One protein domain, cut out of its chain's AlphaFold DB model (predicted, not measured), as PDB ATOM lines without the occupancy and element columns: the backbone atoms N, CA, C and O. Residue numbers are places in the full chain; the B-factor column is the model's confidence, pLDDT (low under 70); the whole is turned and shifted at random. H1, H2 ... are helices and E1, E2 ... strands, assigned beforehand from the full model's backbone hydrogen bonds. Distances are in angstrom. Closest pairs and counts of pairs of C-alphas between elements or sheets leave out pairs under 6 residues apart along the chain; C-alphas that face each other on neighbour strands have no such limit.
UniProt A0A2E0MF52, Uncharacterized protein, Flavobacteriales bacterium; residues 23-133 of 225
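This is residues 23 to 133 of the 225 residues of an uncharacterized protein of Flavobacteriales bacterium (UniProt A0A2E0MF52). A strongly twisted sheet of five antiparallel strands makes the body; its two longest strands, E1 and E2, fold over by 81 and 92 degrees, and three short helices are set round the sheet without making a bundle. H3 crosses over E1, H2 runs along the strands over E1 and E2, and H1 only grazes the sheet. The printed part has 111 residues, with the order H1 E1 E2 E3 E4 E5 H2 H3 along the chain and E3 E2 E1 E4 E5 across the sheet. The class is mixed, helices and strands. The whole is compact, with a radius of gyration of the C-alphas of 13.2 A and spans of 36 by 33 by 26 A.

H1, residues 26 to 32, begins at C-alpha 26 (157.295, 345.295, 290.113) and is 9.9 A long. E1, residues 35 to 44, is 21.0 A long and bends at residue 38. E2, residues 48 to 58, is 22.4 A long and bends at residue 55. E3 is residues 65 to 69, 13.4 A; E4 is residues 85 to 90, 15.4 A, starting at C-alpha 85 (155.883, 360.683, 278.749); E5 is residues 102 to 104, 7.0 A. H2 is residues 111 to 117, 9.7 A. H3, residues 126 to 133, is 10.4 A long and ends at C-alpha 133 (155.739, 365.818, 288.446).

E1, E2 and E3 form a meander, each strand the antiparallel neighbour of the one before; with E4, the antiparallel neighbour of E1, they form a Greek key. N 40 and O 52 of hairpin E1 and E2 are 2.8 A apart, within hydrogen-bond range. So are N 51 and O 66 of hairpin E2 and E3, 2.9 A, N 37 and O 88 of E1 and E4, 3.0 A, and N 87 and O 103 of hairpin E4 and E5, 2.9 A. H3 is on the sheet at a height of 8.8 A, over E1 and across the strands, at 84 degrees to E1 on the local plane; its closest C-alpha pair with E2 is Val 54 and Tyr 129, 5.9 A. H2 is on the sheet at a height of 10.0 A, over E1 and, only just, with 3 C-alphas, over E2; it runs along the strands, at 5 degrees to E1 on the local plane. The closest C-alphas of H2 and E2 are Trp 57 and Leu 114, 7.0 A. H1 is on the sheet but only grazes it, with residues 29 to 32. H1 and H2 are close but not clearly touching, their closest C-alphas being Gln 27 and Leu 117, 7.6 A. H3 is apart from H1 and H2. In H1, H2 and H3 every O i to N i+4 pair is within hydrogen-bond range.

The C-alphas farthest apart are Asn 74 and Leu 127, 37.7 A. The printed part has no cut. The links E3 to E4 and E4 to E5 are long; in the first, residues 72 to 73 pair with 76 to 77, antiparallel. Mean pLDDT of the printed part is 80.7; residues 60 to 63, 71 to 78, 93 to 96 and 119 are under 70.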
ATOM      1  N   SER A  23     152.934 337.273 284.303       80.81
ATOM      2  CA  SER A  23     152.591 338.231 285.349       80.81
ATOM      3  C   SER A  23     153.713 338.270 286.382       80.81
ATOM      4  O   SER A  23     153.791 337.395 287.241       80.81
ATOM      5  N   VAL A  24     154.544 339.308 286.326       86.88
ATOM      6  CA  VAL A  24     155.655 339.532 287.262       86.88
ATOM      7  C   VAL A  24     155.378 340.731 288.171       86.88
ATOM      8  O   VAL A  24     154.728 341.707 287.771       86.88
ATOM      9  N   THR A  25     155.840 340.665 289.424       88.81
ATOM     10  CA  THR A  25     155.729 341.806 290.347       88.81
ATOM     11  C   THR A  25     156.680 342.928 289.931       88.81
ATOM     12  O   THR A  25     157.669 342.696 289.235       88.81
ATOM     13  N   LEU A  26     156.411 344.158 290.384       88.38
ATOM     14  CA  LEU A  26     157.295 345.295 290.113       88.38
ATOM     15  C   LEU A  26     158.725 345.036 290.604       88.38
ATOM     16  O   LEU A  26     159.672 345.350 289.894       88.38
ATOM     17  N   GLN A  27     158.875 344.458 291.798       90.69
ATOM     18  CA  GLN A  27     160.183 344.163 292.377       90.69
ATOM     19  C   GLN A  27     160.937 343.109 291.557       90.69
ATOM     20  O   GLN A  27     162.100 343.319 291.228       90.69
ATOM     21  N   GLN A  28     160.269 342.020 291.163       90.00
ATOM     22  CA  GLN A  28     160.874 341.001 290.300       90.00
ATOM     23  C   GLN A  28     161.318 341.607 288.967       90.00
ATOM     24  O   GLN A  28     162.443 341.401 288.520       90.00
ATOM     25  N   GLU A  29     160.460 342.404 288.336       88.50
ATOM     26  CA  GLU A  29     160.786 343.044 287.065       88.50
ATOM     27  C   GLU A  29     161.906 344.080 287.208       88.50
ATOM     28  O   GLU A  29     162.776 344.171 286.341       88.50
ATOM     29  N   PHE A  30     161.945 344.810 288.325       89.88
ATOM     30  CA  PHE A  30     163.040 345.718 288.661       89.88
ATOM     31  C   PHE A  30     164.379 344.981 288.749       89.88
ATOM     32  O   PHE A  30     165.391 345.488 288.265       89.88
ATOM     33  N   GLU A  31     164.407 343.784 289.335       89.25
ATOM     34  CA  GLU A  31     165.616 342.962 289.443       89.25
ATOM     35  C   GLU A  31     166.058 342.409 288.081       89.25
ATOM     36  O   GLU A  31     167.237 342.524 287.736       89.25
ATOM     37  N   MET A  32     165.118 341.909 287.275       87.94
ATOM     38  CA  MET A  32     165.405 341.283 285.979       87.94
ATOM     39  C   MET A  32     165.812 342.282 284.890       87.94
ATOM     40  O   MET A  32     166.746 342.029 284.134       87.94
ATOM     41  N   THR A  33     165.121 343.418 284.785       87.94
ATOM     42  CA  THR A  33     165.302 344.369 283.671       87.94
ATOM     43  C   THR A  33     166.612 345.141 283.784       87.94
ATOM     44  O   THR A  33     167.106 345.388 284.878       87.94
ATOM     45  N   GLN A  34     167.220 345.538 282.664       88.56
ATOM     46  CA  GLN A  34     168.523 346.223 282.693       88.56
ATOM     47  C   GLN A  34     168.402 347.745 282.742       88.56
ATOM     48  O   GLN A  34     169.275 348.408 283.299       88.56
ATOM     49  N   ASN A  35     167.331 348.303 282.181       88.19
ATOM     50  CA  ASN A  35     167.094 349.737 282.148       88.19
ATOM     51  C   ASN A  35     165.680 350.062 282.613       88.19
ATOM     52  O   ASN A  35     164.715 349.422 282.194       88.19
ATOM     53  N   ILE A  36     165.575 351.096 283.445       90.62
ATOM     54  CA  ILE A  36     164.302 351.603 283.950       90.62
ATOM     55  C   ILE A  36     164.387 353.120 283.961       90.62
ATOM     56  O   ILE A  36     165.264 353.694 284.619       90.62
ATOM     57  N   ALA A  37     163.493 353.777 283.229       91.25
ATOM     58  CA  ALA A  37     163.518 355.227 283.094       91.25
ATOM     59  C   ALA A  37     162.140 355.828 282.831       91.25
ATOM     60  O   ALA A  37     161.252 355.202 282.255       91.25
ATOM     61  N   ILE A  38     162.008 357.099 283.196       92.25
ATOM     62  CA  ILE A  38     161.015 357.983 282.601       92.25
ATOM     63  C   ILE A  38     161.589 358.467 281.281       92.25
ATOM     64  O   ILE A  38     162.670 359.063 281.257       92.25
ATOM     65  N   VAL A  39     160.845 358.277 280.201       91.94
ATOM     66  CA  VAL A  39     161.206 358.797 278.887       91.94
ATOM     67  C   VAL A  39     160.107 359.682 278.326       91.94
ATOM     68  O   VAL A  39     158.926 359.527 278.637       91.94
ATOM     69  N   HIS A  40     160.495 360.602 277.457       92.81
ATOM     70  CA  HIS A  40     159.591 361.446 276.701       92.81
ATOM     71  C   HIS A  40     159.721 361.139 275.212       92.81
ATOM     72  O   HIS A  40     160.801 361.277 274.638       92.81
ATOM     73  N   ALA A  41     158.622 360.723 274.590       91.44
ATOM     74  CA  ALA A  41     158.579 360.380 273.176       91.44
ATOM     75  C   ALA A  41     158.748 361.643 272.319       91.44
ATOM     76  O   ALA A  41     157.922 362.554 272.396       91.44
ATOM     77  N   LYS A  42     159.814 361.715 271.514       92.81
ATOM     78  CA  LYS A  42     160.170 362.914 270.736       92.81
ATOM     79  C   LYS A  42     159.668 362.877 269.311       92.81
ATOM     80  O   LYS A  42     159.035 363.832 268.876       92.81
ATOM     81  N   GLU A  43     159.974 361.804 268.599       89.94
ATOM     82  CA  GLU A  43     159.761 361.718 267.158       89.94
ATOM     83  C   GLU A  43     159.679 360.253 266.732       89.94
ATOM     84  O   GLU A  43     160.379 359.408 267.292       89.94
ATOM     85  N   ILE A  44     158.836 359.970 265.739       85.50
ATOM     86  CA  ILE A  44     158.782 358.679 265.051       85.50
ATOM     87  C   ILE A  44     159.548 358.826 263.731       85.50
ATOM     88  O   ILE A  44     159.256 359.724 262.946       85.50
ATOM     89  N   GLN A  45     160.522 357.951 263.499       84.06
ATOM     90  CA  GLN A  45     161.383 357.927 262.316       84.06
ATOM     91  C   GLN A  45     161.267 356.553 261.643       84.06
ATOM     92  O   GLN A  45     161.963 355.611 262.031       84.06
ATOM     93  N   GLY A  46     160.378 356.420 260.654       81.62
ATOM     94  CA  GLY A  46     160.047 355.115 260.067       81.62
ATOM     95  C   GLY A  46     159.530 354.149 261.139       81.62
ATOM     96  O   GLY A  46     158.687 354.532 261.948       81.62
ATOM     97  N   ASP A  47     160.114 352.953 261.211       80.19
ATOM     98  CA  ASP A  47     159.751 351.904 262.180       80.19
ATOM     99  C   ASP A  47     160.477 352.058 263.522       80.19
ATOM    100  O   ASP A  47     160.821 351.092 264.202       80.19
ATOM    101  N   SER A  48     160.786 353.290 263.913       83.62
ATOM    102  CA  SER A  48     161.498 353.556 265.154       83.62
ATOM    103  C   SER A  48     160.989 354.805 265.841       83.62
ATOM    104  O   SER A  48     160.486 355.729 265.205       83.62
ATOM    105  N   ILE A  49     161.147 354.850 267.158       86.00
ATOM    106  CA  ILE A  49     160.833 356.016 267.967       86.00
ATOM    107  C   ILE A  49     162.067 356.496 268.719       86.00
ATOM    108  O   ILE A  49     162.760 355.732 269.392       86.00
ATOM    109  N   LEU A  50     162.330 357.793 268.608       89.94
ATOM    110  CA  LEU A  50     163.326 358.484 269.405       89.94
ATOM    111  C   LEU A  50     162.678 358.967 270.701       89.94
ATOM    112  O   LEU A  50     161.668 359.681 270.685       89.94
ATOM    113  N   VAL A  51     163.284 358.625 271.831       90.69
ATOM    114  CA  VAL A  51     162.858 359.100 273.146       90.69
ATOM    115  C   VAL A  51     163.986 359.846 273.846       90.69
ATOM    116  O   VAL A  51     165.161 359.533 273.680       90.69
ATOM    117  N   GLU A  52     163.623 360.838 274.649       92.56
ATOM    118  CA  GLU A  52     164.530 361.527 275.568       92.56
ATOM    119  C   GLU A  52     164.392 360.920 276.965       92.56
ATOM    120  O   GLU A  52     163.283 360.846 277.496       92.56
ATOM    121  N   VAL A  53     165.501 360.519 277.578       91.31
ATOM    122  CA  VAL A  53     165.537 360.074 278.973       91.31
ATOM    123  C   VAL A  53     165.369 361.293 279.878       91.31
ATOM    124  O   VAL A  53     166.106 362.272 279.777       91.31
ATOM    125  N   VAL A  54     164.377 361.239 280.762       91.69
ATOM    126  CA  VAL A  54     164.048 362.317 281.704       91.69
ATOM    127  C   VAL A  54     164.670 362.048 283.070       91.69
ATOM    128  O   VAL A  54     165.339 362.912 283.631       91.69
ATOM    129  N   LYS A  55     164.452 360.842 283.598       90.44
ATOM    130  CA  LYS A  55     164.991 360.331 284.864       90.44
ATOM    131  C   LYS A  55     165.245 358.845 284.702       90.44
ATOM    132  O   LYS A  55     164.483 358.173 284.010       90.44
ATOM    133  N   LYS A  56     166.272 358.333 285.368       90.12
ATOM    134  CA  LYS A  56     166.631 356.921 285.338       90.12
ATOM    135  C   LYS A  56     166.680 356.341 286.754       90.12
ATOM    136  O   LYS A  56     167.068 357.041 287.682       90.12
ATOM    137  N   TRP A  57     166.319 355.069 286.890       90.81
ATOM    138  CA  TRP A  57     166.510 354.266 288.108       90.81
ATOM    139  C   TRP A  57     167.520 353.134 287.908       90.81
ATOM    140  O   TRP A  57     168.217 352.759 288.848       90.81
ATOM    141  N   LYS A  58     167.635 352.606 286.680       89.56
ATOM    142  CA  LYS A  58     168.542 351.501 286.341       89.56
ATOM    143  C   LYS A  58     169.094 351.647 284.919       89.56
ATOM    144  O   LYS A  58     168.372 352.126 284.041       89.56
ATOM    145  N   GLY A  59     170.338 351.214 284.704       84.56
ATOM    146  CA  GLY A  59     170.964 351.052 283.386       84.56
ATOM    147  C   GLY A  59     172.107 352.027 283.081       84.56
ATOM    148  O   GLY A  59     172.044 353.217 283.387       84.56
ATOM    149  N   ASP A  60     173.142 351.547 282.396       69.00
ATOM    150  CA  ASP A  60     174.400 352.293 282.205       69.00
ATOM    151  C   ASP A  60     174.441 353.151 280.931       69.00
ATOM    152  O   ASP A  60     175.444 353.792 280.634       69.00
ATOM    153  N   SER A  61     173.344 353.206 280.167       58.47
ATOM    154  CA  SER A  61     173.271 353.994 278.930       58.47
ATOM    155  C   SER A  61     173.445 355.503 279.195       58.47
ATOM    156  O   SER A  61     172.560 356.172 279.716       58.47
ATOM    157  N   ILE A  62     174.594 356.065 278.822       56.91
ATOM    158  CA  ILE A  62     174.969 357.478 279.060       56.91
ATOM    159  C   ILE A  62     174.177 358.446 278.143       56.91
ATOM    160  O   ILE A  62     174.224 359.665 278.286       56.91
ATOM    161  N   GLY A  63     173.431 357.915 277.170       68.25
ATOM    162  CA  GLY A  63     172.709 358.705 276.180       68.25
ATOM    163  C   GLY A  63     171.456 359.380 276.739       68.25
ATOM    164  O   GLY A  63     170.513 358.715 277.158       68.25
ATOM    165  N   LYS A  64     171.400 360.713 276.624       83.00
ATOM    166  CA  LYS A  64     170.181 361.515 276.834       83.00
ATOM    167  C   LYS A  64     169.025 361.088 275.917       83.00
ATOM    168  O   LYS A  64     167.863 361.288 276.257       83.00
ATOM    169  N   PHE A  65     169.338 360.509 274.761       88.38
ATOM    170  CA  PHE A  65     168.360 360.017 273.801       88.38
ATOM    171  C   PHE A  65     168.577 358.534 273.527       88.38
ATOM    172  O   PHE A  65     169.714 358.084 273.393       88.38
ATOM    173  N   VAL A  66     167.475 357.798 273.418       87.44
ATOM    174  CA  VAL A  66     167.461 356.374 273.083       87.44
ATOM    175  C   VAL A  66     166.520 356.175 271.904       87.44
ATOM    176  O   VAL A  66     165.427 356.739 271.869       87.44
ATOM    177  N   LYS A  67     166.963 355.393 270.923       87.31
ATOM    178  CA  LYS A  67     166.164 355.019 269.759       87.31
ATOM    179  C   LYS A  67     165.670 353.591 269.951       87.31
ATOM    180  O   LYS A  67     166.482 352.697 270.173       87.31
ATOM    181  N   PHE A  68     164.363 353.393 269.865       82.62
ATOM    182  CA  PHE A  68     163.734 352.079 269.948       82.62
ATOM    183  C   PHE A  68     163.143 351.701 268.599       82.62
ATOM    184  O   PHE A  68     162.416 352.493 268.004       82.62
ATOM    185  N   GLU A  69     163.440 350.496 268.126       80.19
ATOM    186  CA  GLU A  69     162.732 349.905 266.992       80.19
ATOM    187  C   GLU A  69     161.330 349.484 267.435       80.19
ATOM    188  O   GLU A  69     161.165 348.821 268.463       80.19
ATOM    189  N   ILE A  70     160.323 349.879 266.663       71.56
ATOM    190  CA  ILE A  70     158.938 349.463 266.843       71.56
ATOM    191  C   ILE A  70     158.794 348.140 266.094       71.56
ATOM    192  O   ILE A  70     158.776 348.119 264.867       71.56
ATOM    193  N   LYS A  71     158.713 347.026 266.825       66.38
ATOM    194  CA  LYS A  71     158.432 345.718 266.222       66.38
ATOM    195  C   LYS A  71     156.957 345.373 266.363       66.38
ATOM    196  O   LYS A  71     156.382 345.489 267.445       66.38
ATOM    197  N   GLU A  72     156.355 344.910 265.274       58.91
ATOM    198  CA  GLU A  72     155.038 344.283 265.320       58.91
ATOM    199  C   GLU A  72     155.162 342.896 265.960       58.91
ATOM    200  O   GLU A  72     155.934 342.053 265.502       58.91
ATOM    201  N   PHE A  73     154.394 342.640 267.020       48.47
ATOM    202  CA  PHE A  73     154.279 341.309 267.609       48.47
ATOM    203  C   PHE A  73     152.803 340.916 267.635       48.47
ATOM    204  O   PHE A  73     152.007 341.516 268.353       48.47
ATOM    205  N   ASN A  74     152.418 339.912 266.840       43.84
ATOM    206  CA  ASN A  74     151.050 339.376 266.798       43.84
ATOM    207  C   ASN A  74     149.943 340.450 266.662       43.84
ATOM    208  O   ASN A  74     148.975 340.425 267.422       43.84
ATOM    209  N   LEU A  75     150.078 341.380 265.701       49.00
ATOM    210  CA  LEU A  75     149.094 342.434 265.364       49.00
ATOM    211  C   LEU A  75     148.819 343.487 266.463       49.00
ATOM    212  O   LEU A  75     147.984 344.368 266.264       49.00
ATOM    213  N   GLU A  76     149.517 343.444 267.601       52.78
ATOM    214  CA  GLU A  76     149.380 344.421 268.686       52.78
ATOM    215  C   GLU A  76     150.683 345.226 268.822       52.78
ATOM    216  O   GLU A  76     151.720 344.714 269.240       52.78
ATOM    217  N   THR A  77     150.645 346.505 268.441       56.56
ATOM    218  CA  THR A  77     151.818 347.389 268.486       56.56
ATOM    219  C   THR A  77     152.036 347.942 269.891       56.56
ATOM    220  O   THR A  77     151.155 348.619 270.431       56.56
ATOM    221  N   PHE A  78     153.234 347.755 270.449       68.50
ATOM    222  CA  PHE A  78     153.708 348.610 271.534       68.50
ATOM    223  C   PHE A  78     153.851 350.036 270.994       68.50
ATOM    224  O   PHE A  78     154.679 350.301 270.122       68.50
ATOM    225  N   ARG A  79     153.001 350.954 271.461       72.12
ATOM    226  CA  ARG A  79     152.896 352.303 270.899       72.12
ATOM    227  C   ARG A  79     153.214 353.358 271.945       72.12
ATOM    228  O   ARG A  79     152.501 353.514 272.932       72.12
ATOM    229  N   LEU A  80     154.245 354.145 271.661       81.50
ATOM    230  CA  LEU A  80     154.555 355.370 272.383       81.50
ATOM    231  C   LEU A  80     154.101 356.557 271.537       81.50
ATOM    232  O   LEU A  80     154.673 356.851 270.493       81.50
ATOM    233  N   ASP A  81     153.060 357.253 271.981       84.50
ATOM    234  CA  ASP A  81     152.623 358.470 271.296       84.50
ATOM    235  C   ASP A  81     153.623 359.613 271.491       84.50
ATOM    236  O   ASP A  81     153.978 359.960 272.624       84.50
ATOM    237  N   THR A  82     154.007 360.248 270.385       87.06
ATOM    238  CA  THR A  82     154.851 361.443 270.361       87.06
ATOM    239  C   THR A  82     154.311 362.543 271.283       87.06
ATOM    240  O   THR A  82     153.111 362.811 271.338       87.06
ATOM    241  N   GLY A  83     155.202 363.190 272.035       84.69
ATOM    242  CA  GLY A  83     154.872 364.251 272.989       84.69
ATOM    243  C   GLY A  83     154.312 363.761 274.328       84.69
ATOM    244  O   GLY A  83     154.065 364.582 275.220       84.69
ATOM    245  N   LYS A  84     154.123 362.448 274.509       88.50
ATOM    246  CA  LYS A  84     153.770 361.853 275.803       88.50
ATOM    247  C   LYS A  84     155.008 361.340 276.539       88.50
ATOM    248  O   LYS A  84     156.082 361.151 275.969       88.50
ATOM    249  N   THR A  85     154.840 361.156 277.841       90.62
ATOM    250  CA  THR A  85     155.883 360.683 278.749       90.62
ATOM    251  C   THR A  85     155.464 359.335 279.306       90.62
ATOM    252  O   THR A  85     154.306 359.173 279.685       90.62
ATOM    253  N   TYR A  86     156.401 358.400 279.394       90.88
ATOM    254  CA  TYR A  86     156.157 357.033 279.835       90.88
ATOM    255  C   TYR A  86     157.204 356.603 280.856       90.88
ATOM    256  O   TYR A  86     158.349 357.046 280.783       90.88
ATOM    257  N   ILE A  87     156.823 355.731 281.788       91.00
ATOM    258  CA  ILE A  87     157.796 354.905 282.511       91.00
ATOM    259  C   ILE A  87     158.012 353.645 281.688       91.00
ATOM    260  O   ILE A  87     157.028 353.007 281.318       91.00
ATOM    261  N   LEU A  88     159.269 353.319 281.400       89.88
ATOM    262  CA  LEU A  88     159.663 352.184 280.574       89.88
ATOM    263  C   LEU A  88     160.663 351.290 281.289       89.88
ATOM    264  O   LEU A  88     161.599 351.781 281.924       89.88
ATOM    265  N   PHE A  89     160.473 349.991 281.094       89.81
ATOM    266  CA  PHE A  89     161.365 348.915 281.493       89.81
ATOM    267  C   PHE A  89     161.853 348.227 280.222       89.81
ATOM    268  O   PHE A  89     161.039 347.878 279.371       89.81
ATOM    269  N   TRP A  90     163.165 348.064 280.059       86.19
ATOM    270  CA  TRP A  90     163.709 347.387 278.882       86.19
ATOM    271  C   TRP A  90     165.085 346.762 279.129       86.19
ATOM    272  O   TRP A  90     165.811 347.102 280.068       86.19
ATOM    273  N   PHE A  91     165.461 345.846 278.244       83.88
ATOM    274  CA  PHE A  91     166.761 345.178 278.225       83.88
ATOM    275  C   PHE A  91     167.665 345.782 277.144       83.88
ATOM    276  O   PHE A  91     167.185 346.279 276.124       83.88
ATOM    277  N   ASN A  92     168.982 345.756 277.346       76.38
ATOM    278  CA  ASN A  92     169.938 346.207 276.335       76.38
ATOM    279  C   ASN A  92     169.844 345.327 275.084       76.38
ATOM    280  O   ASN A  92     169.775 344.106 275.181       76.38
ATOM    281  N   GLY A  93     169.876 345.952 273.905       65.69
ATOM    282  CA  GLY A  93     169.874 345.238 272.623       65.69
ATOM    283  C   GLY A  93     168.551 344.554 272.254       65.69
ATOM    284  O   GLY A  93     168.484 343.936 271.196       65.69
ATOM    285  N   LEU A  94     167.501 344.677 273.075       63.41
ATOM    286  CA  LEU A  94     166.157 344.191 272.764       63.41
ATOM    287  C   LEU A  94     165.228 345.356 272.394       63.41
ATOM    288  O   LEU A  94     165.297 346.441 272.974       63.41
ATOM    289  N   SER A  95     164.356 345.120 271.410       66.75
ATOM    290  CA  SER A  95     163.227 346.001 271.100       66.75
ATOM    291  C   SER A  95     162.255 346.030 272.276       66.75
ATOM    292  O   SER A  95     162.076 345.009 272.938       66.75
ATOM    293  N   ILE A  96     161.590 347.164 272.507       69.56
ATOM    294  CA  ILE A  96     160.487 347.198 273.471       69.56
ATOM    295  C   ILE A  96     159.286 346.495 272.843       69.56
ATOM    296  O   ILE A  96     158.908 346.798 271.712       69.56
ATOM    297  N   ASP A  97     158.692 345.566 273.582       71.56
ATOM    298  CA  ASP A  97     157.506 344.822 273.171       71.56
ATOM    299  C   ASP A  97     156.333 345.051 274.136       71.56
ATOM    300  O   ASP A  97     156.425 345.798 275.110       71.56
ATOM    301  N   ARG A  98     155.200 344.396 273.869       74.06
ATOM    302  CA  ARG A  98     153.997 344.509 274.705       74.06
ATOM    303  C   ARG A  98     154.143 343.939 276.121       74.06
ATOM    304  O   ARG A  98     153.310 344.251 276.966       74.06
ATOM    305  N   CYS A  99     155.124 343.071 276.359       77.62
ATOM    306  CA  CYS A  99     155.340 342.439 277.661       77.62
ATOM    307  C   CYS A  99     156.276 343.256 278.549       77.62
ATOM    308  O   CYS A  99     156.309 343.053 279.758       77.62
ATOM    309  N   SER A 100     156.983 344.215 277.963       76.94
ATOM    310  CA  SER A 100     157.745 345.211 278.699       76.94
ATOM    311  C   SER A 100     156.791 346.105 279.492       76.94
ATOM    312  O   SER A 100     155.906 346.746 278.906       76.94
ATOM    313  N   ARG A 101     156.958 346.206 280.821       84.31
ATOM    314  CA  ARG A 101     156.147 347.141 281.607       84.31
ATOM    315  C   ARG A 101     156.341 348.552 281.083       84.31
ATOM    316  O   ARG A 101     157.429 349.131 281.105       84.31
ATOM    317  N   SER A 102     155.227 349.130 280.663       85.75
ATOM    318  CA  SER A 102     155.143 350.527 280.292       85.75
ATOM    319  C   SER A 102     153.857 351.129 280.824       85.75
ATOM    320  O   SER A 102     152.839 350.455 280.974       85.75
ATOM    321  N   SER A 103     153.902 352.417 281.135       83.75
ATOM    322  CA  SER A 103     152.698 353.175 281.450       83.75
ATOM    323  C   SER A 103     152.913 354.631 281.079       83.75
ATOM    324  O   SER A 103     153.997 355.173 281.316       83.75
ATOM    325  N   ASP A 104     151.889 355.274 280.505       83.44
ATOM    326  CA  ASP A 104     151.860 356.736 280.415       83.44
ATOM    327  C   ASP A 104     152.050 357.263 281.836       83.44
ATOM    328  O   ASP A 104     151.331 356.885 282.763       83.44
ATOM    329  N   PHE A 105     153.048 358.122 282.018       82.62
ATOM    330  CA  PHE A 105     153.457 358.591 283.334       82.62
ATOM    331  C   PHE A 105     152.290 359.207 284.119       82.62
ATOM    332  O   PHE A 105     152.263 359.137 285.349       82.62
ATOM    333  N   ARG A 106     151.292 359.773 283.425       73.25
ATOM    334  CA  ARG A 106     150.075 360.315 284.052       73.25
ATOM    335  C   ARG A 106     149.278 359.270 284.834       73.25
ATOM    336  O   ARG A 106     148.592 359.648 285.776       73.25
ATOM    337  N   TYR A 107     149.372 357.997 284.458       72.88
ATOM    338  CA  TYR A 107     148.668 356.873 285.082       72.88
ATOM    339  C   TYR A 107     149.612 355.933 285.847       72.88
ATOM    340  O   TYR A 107     149.181 354.922 286.393       72.88
ATOM    341  N   ALA A 108     150.910 356.239 285.891       75.06
ATOM    342  CA  ALA A 108     151.882 355.411 286.584       75.06
ATOM    343  C   ALA A 108     151.878 355.704 288.094       75.06
ATOM    344  O   ALA A 108     152.261 356.795 288.532       75.06
ATOM    345  N   HIS A 109     151.487 354.711 288.893       75.06
ATOM    346  CA  HIS A 109     151.420 354.813 290.357       75.06
ATOM    347  C   HIS A 109     152.705 354.369 291.075       75.06
ATOM    348  O   HIS A 109     152.915 354.740 292.221       75.06
ATOM    349  N   PHE A 110     153.602 353.667 290.382       83.06
ATOM    350  CA  PHE A 110     154.767 353.009 290.979       83.06
ATOM    351  C   PHE A 110     156.088 353.797 290.867       83.06
ATOM    352  O   PHE A 110     157.149 353.265 291.160       83.06
ATOM    353  N   GLU A 111     156.071 355.068 290.446       84.94
ATOM    354  CA  GLU A 111     157.287 355.911 290.433       84.94
ATOM    355  C   GLU A 111     157.909 356.024 291.833       84.94
ATOM    356  O   GLU A 111     159.118 355.896 291.988       84.94
ATOM    357  N   TYR A 112     157.066 356.235 292.847       82.38
ATOM    358  CA  TYR A 112     157.504 356.311 294.236       82.38
ATOM    359  C   TYR A 112     158.106 354.981 294.705       82.38
ATOM    360  O   TYR A 112     159.154 354.964 295.339       82.38
ATOM    361  N   GLU A 113     157.489 353.857 294.334       86.06
ATOM    362  CA  GLU A 113     158.026 352.522 294.621       86.06
ATOM    363  C   GLU A 113     159.382 352.304 293.935       86.06
ATOM    364  O   GLU A 113     160.296 351.763 294.548       86.06
ATOM    365  N   LEU A 114     159.565 352.792 292.704       89.25
ATOM    366  CA  LEU A 114     160.857 352.758 292.013       89.25
ATOM    367  C   LEU A 114     161.923 353.617 292.699       89.25
ATOM    368  O   LEU A 114     163.080 353.207 292.770       89.25
ATOM    369  N   ASP A 115     161.543 354.779 293.232       86.94
ATOM    370  CA  ASP A 115     162.440 355.612 294.038       86.94
ATOM    371  C   ASP A 115     162.906 354.901 295.310       86.94
ATOM    372  O   ASP A 115     164.070 355.039 295.687       86.94
ATOM    373  N   LEU A 116     162.032 354.103 295.933       85.50
ATOM    374  CA  LEU A 116     162.381 353.265 297.081       85.50
ATOM    375  C   LEU A 116     163.263 352.070 296.690       85.50
ATOM    376  O   LEU A 116     164.186 351.733 297.428       85.50
ATOM    377  N   LEU A 117     162.997 351.437 295.541       86.25
ATOM    378  CA  LEU A 117     163.752 350.276 295.050       86.25
ATOM    379  C   LEU A 117     165.165 350.643 294.570       86.25
ATOM    380  O   LEU A 117     166.083 349.833 294.692       86.25
ATOM    381  N   GLY A 118     165.378 351.855 294.049       78.00
ATOM    382  CA  GLY A 118     166.727 352.316 293.731       78.00
ATOM    383  C   GLY A 118     166.807 353.713 293.126       78.00
ATOM    384  O   GLY A 118     166.495 353.917 291.961       78.00
ATOM    385  N   SER A 119     167.371 354.666 293.867       69.75
ATOM    386  CA  SER A 119     167.563 356.059 293.431       69.75
ATOM    387  C   SER A 119     168.973 356.354 292.896       69.75
ATOM    388  O   SER A 119     169.476 357.472 293.028       69.75
ATOM    389  N   LYS A 120     169.670 355.345 292.359       70.25
ATOM    390  CA  LYS A 120     171.112 355.442 292.055       70.25
ATOM    391  C   LYS A 120     171.433 356.465 290.956       70.25
ATOM    392  O   LYS A 120     172.525 357.031 290.954       70.25
ATOM    393  N   TYR A 121     170.503 356.699 290.031       73.31
ATOM    394  CA  TYR A 121     170.721 357.542 288.857       73.31
ATOM    395  C   TYR A 121     169.978 358.879 288.969       73.31
ATOM    396  O   TYR A 121     168.972 359.015 289.665       73.31
ATOM    397  N   LYS A 122     170.529 359.902 288.309       76.69
ATOM    398  CA  LYS A 122     170.065 361.288 288.414       76.69
ATOM    399  C   LYS A 122     168.986 361.609 287.376       76.69
ATOM    400  O   LYS A 122     168.759 360.885 286.409       76.69
ATOM    401  N   VAL A 123     168.300 362.724 287.612       86.38
ATOM    402  CA  VAL A 123     167.391 363.339 286.640       86.38
ATOM    403  C   VAL A 123     168.230 363.980 285.529       86.38
ATOM    404  O   VAL A 123     169.017 364.883 285.798       86.38
ATOM    405  N   GLU A 124     168.047 363.521 284.290       86.38
ATOM    406  CA  GLU A 124     168.799 363.964 283.104       86.38
ATOM    407  C   GLU A 124     168.207 365.242 282.488       86.38
ATOM    408  O   GLU A 124     168.927 366.119 282.009       86.38
ATOM    409  N   ASN A 125     166.878 365.390 282.525       82.44
ATOM    410  CA  ASN A 125     166.190 366.607 282.094       82.44
ATOM    411  C   ASN A 125     165.286 367.136 283.210       82.44
ATOM    412  O   ASN A 125     164.092 366.838 283.264       82.44
ATOM    413  N   VAL A 126     165.877 367.955 284.084       79.88
ATOM    414  CA  VAL A 126     165.215 368.533 285.265       79.88
ATOM    415  C   VAL A 126     163.960 369.316 284.884       79.88
ATOM    416  O   VAL A 126     162.905 369.110 285.467       79.88
ATOM    417  N   LEU A 127     164.033 370.152 283.844       73.44
ATOM    418  CA  LEU A 127     162.913 371.008 283.434       73.44
ATOM    419  C   LEU A 127     161.696 370.193 282.988       73.44
ATOM    420  O   LEU A 127     160.547 370.532 283.282       73.44
ATOM    421  N   LEU A 128     161.950 369.113 282.252       81.00
ATOM    422  CA  LEU A 128     160.908 368.213 281.790       81.00
ATOM    423  C   LEU A 128     160.360 367.371 282.945       81.00
ATOM    424  O   LEU A 128     159.142 367.235 283.057       81.00
ATOM    425  N   TYR A 129     161.232 366.863 283.816       84.44
ATOM    426  CA  TYR A 129     160.853 366.098 285.001       84.44
ATOM    427  C   TYR A 129     159.952 366.898 285.948       84.44
ATOM    428  O   TYR A 129     158.883 366.419 286.322       84.44
ATOM    429  N   ASP A 130     160.314 368.144 286.248       73.44
ATOM    430  CA  ASP A 130     159.526 369.039 287.099       73.44
ATOM    431  C   ASP A 130     158.139 369.301 286.490       73.44
ATOM    432  O   ASP A 130     157.114 369.199 287.163       73.44
ATOM    433  N   SER A 131     158.083 369.559 285.178       71.44
ATOM    434  CA  SER A 131     156.827 369.721 284.430       71.44
ATOM    435  C   SER A 131     155.949 368.466 284.483       71.44
ATOM    436  O   SER A 131     154.719 368.556 284.531       71.44
ATOM    437  N   ILE A 132     156.566 367.285 284.485       75.88
ATOM    438  CA  ILE A 132     155.903 365.985 284.587       75.88
ATOM    439  C   ILE A 132     155.359 365.751 286.008       75.88
ATOM    440  O   ILE A 132     154.174 365.439 286.150       75.88
ATOM    441  N   GLN A 133     156.170 365.951 287.050       74.12
ATOM    442  CA  GLN A 133     155.739 365.818 288.446       74.12
ATOM    443  C   GLN A 133     154.633 366.821 288.796       74.12
ATOM    444  O   GLN A 133     153.636 366.454 289.418       74.12
TER     445      GLN A 133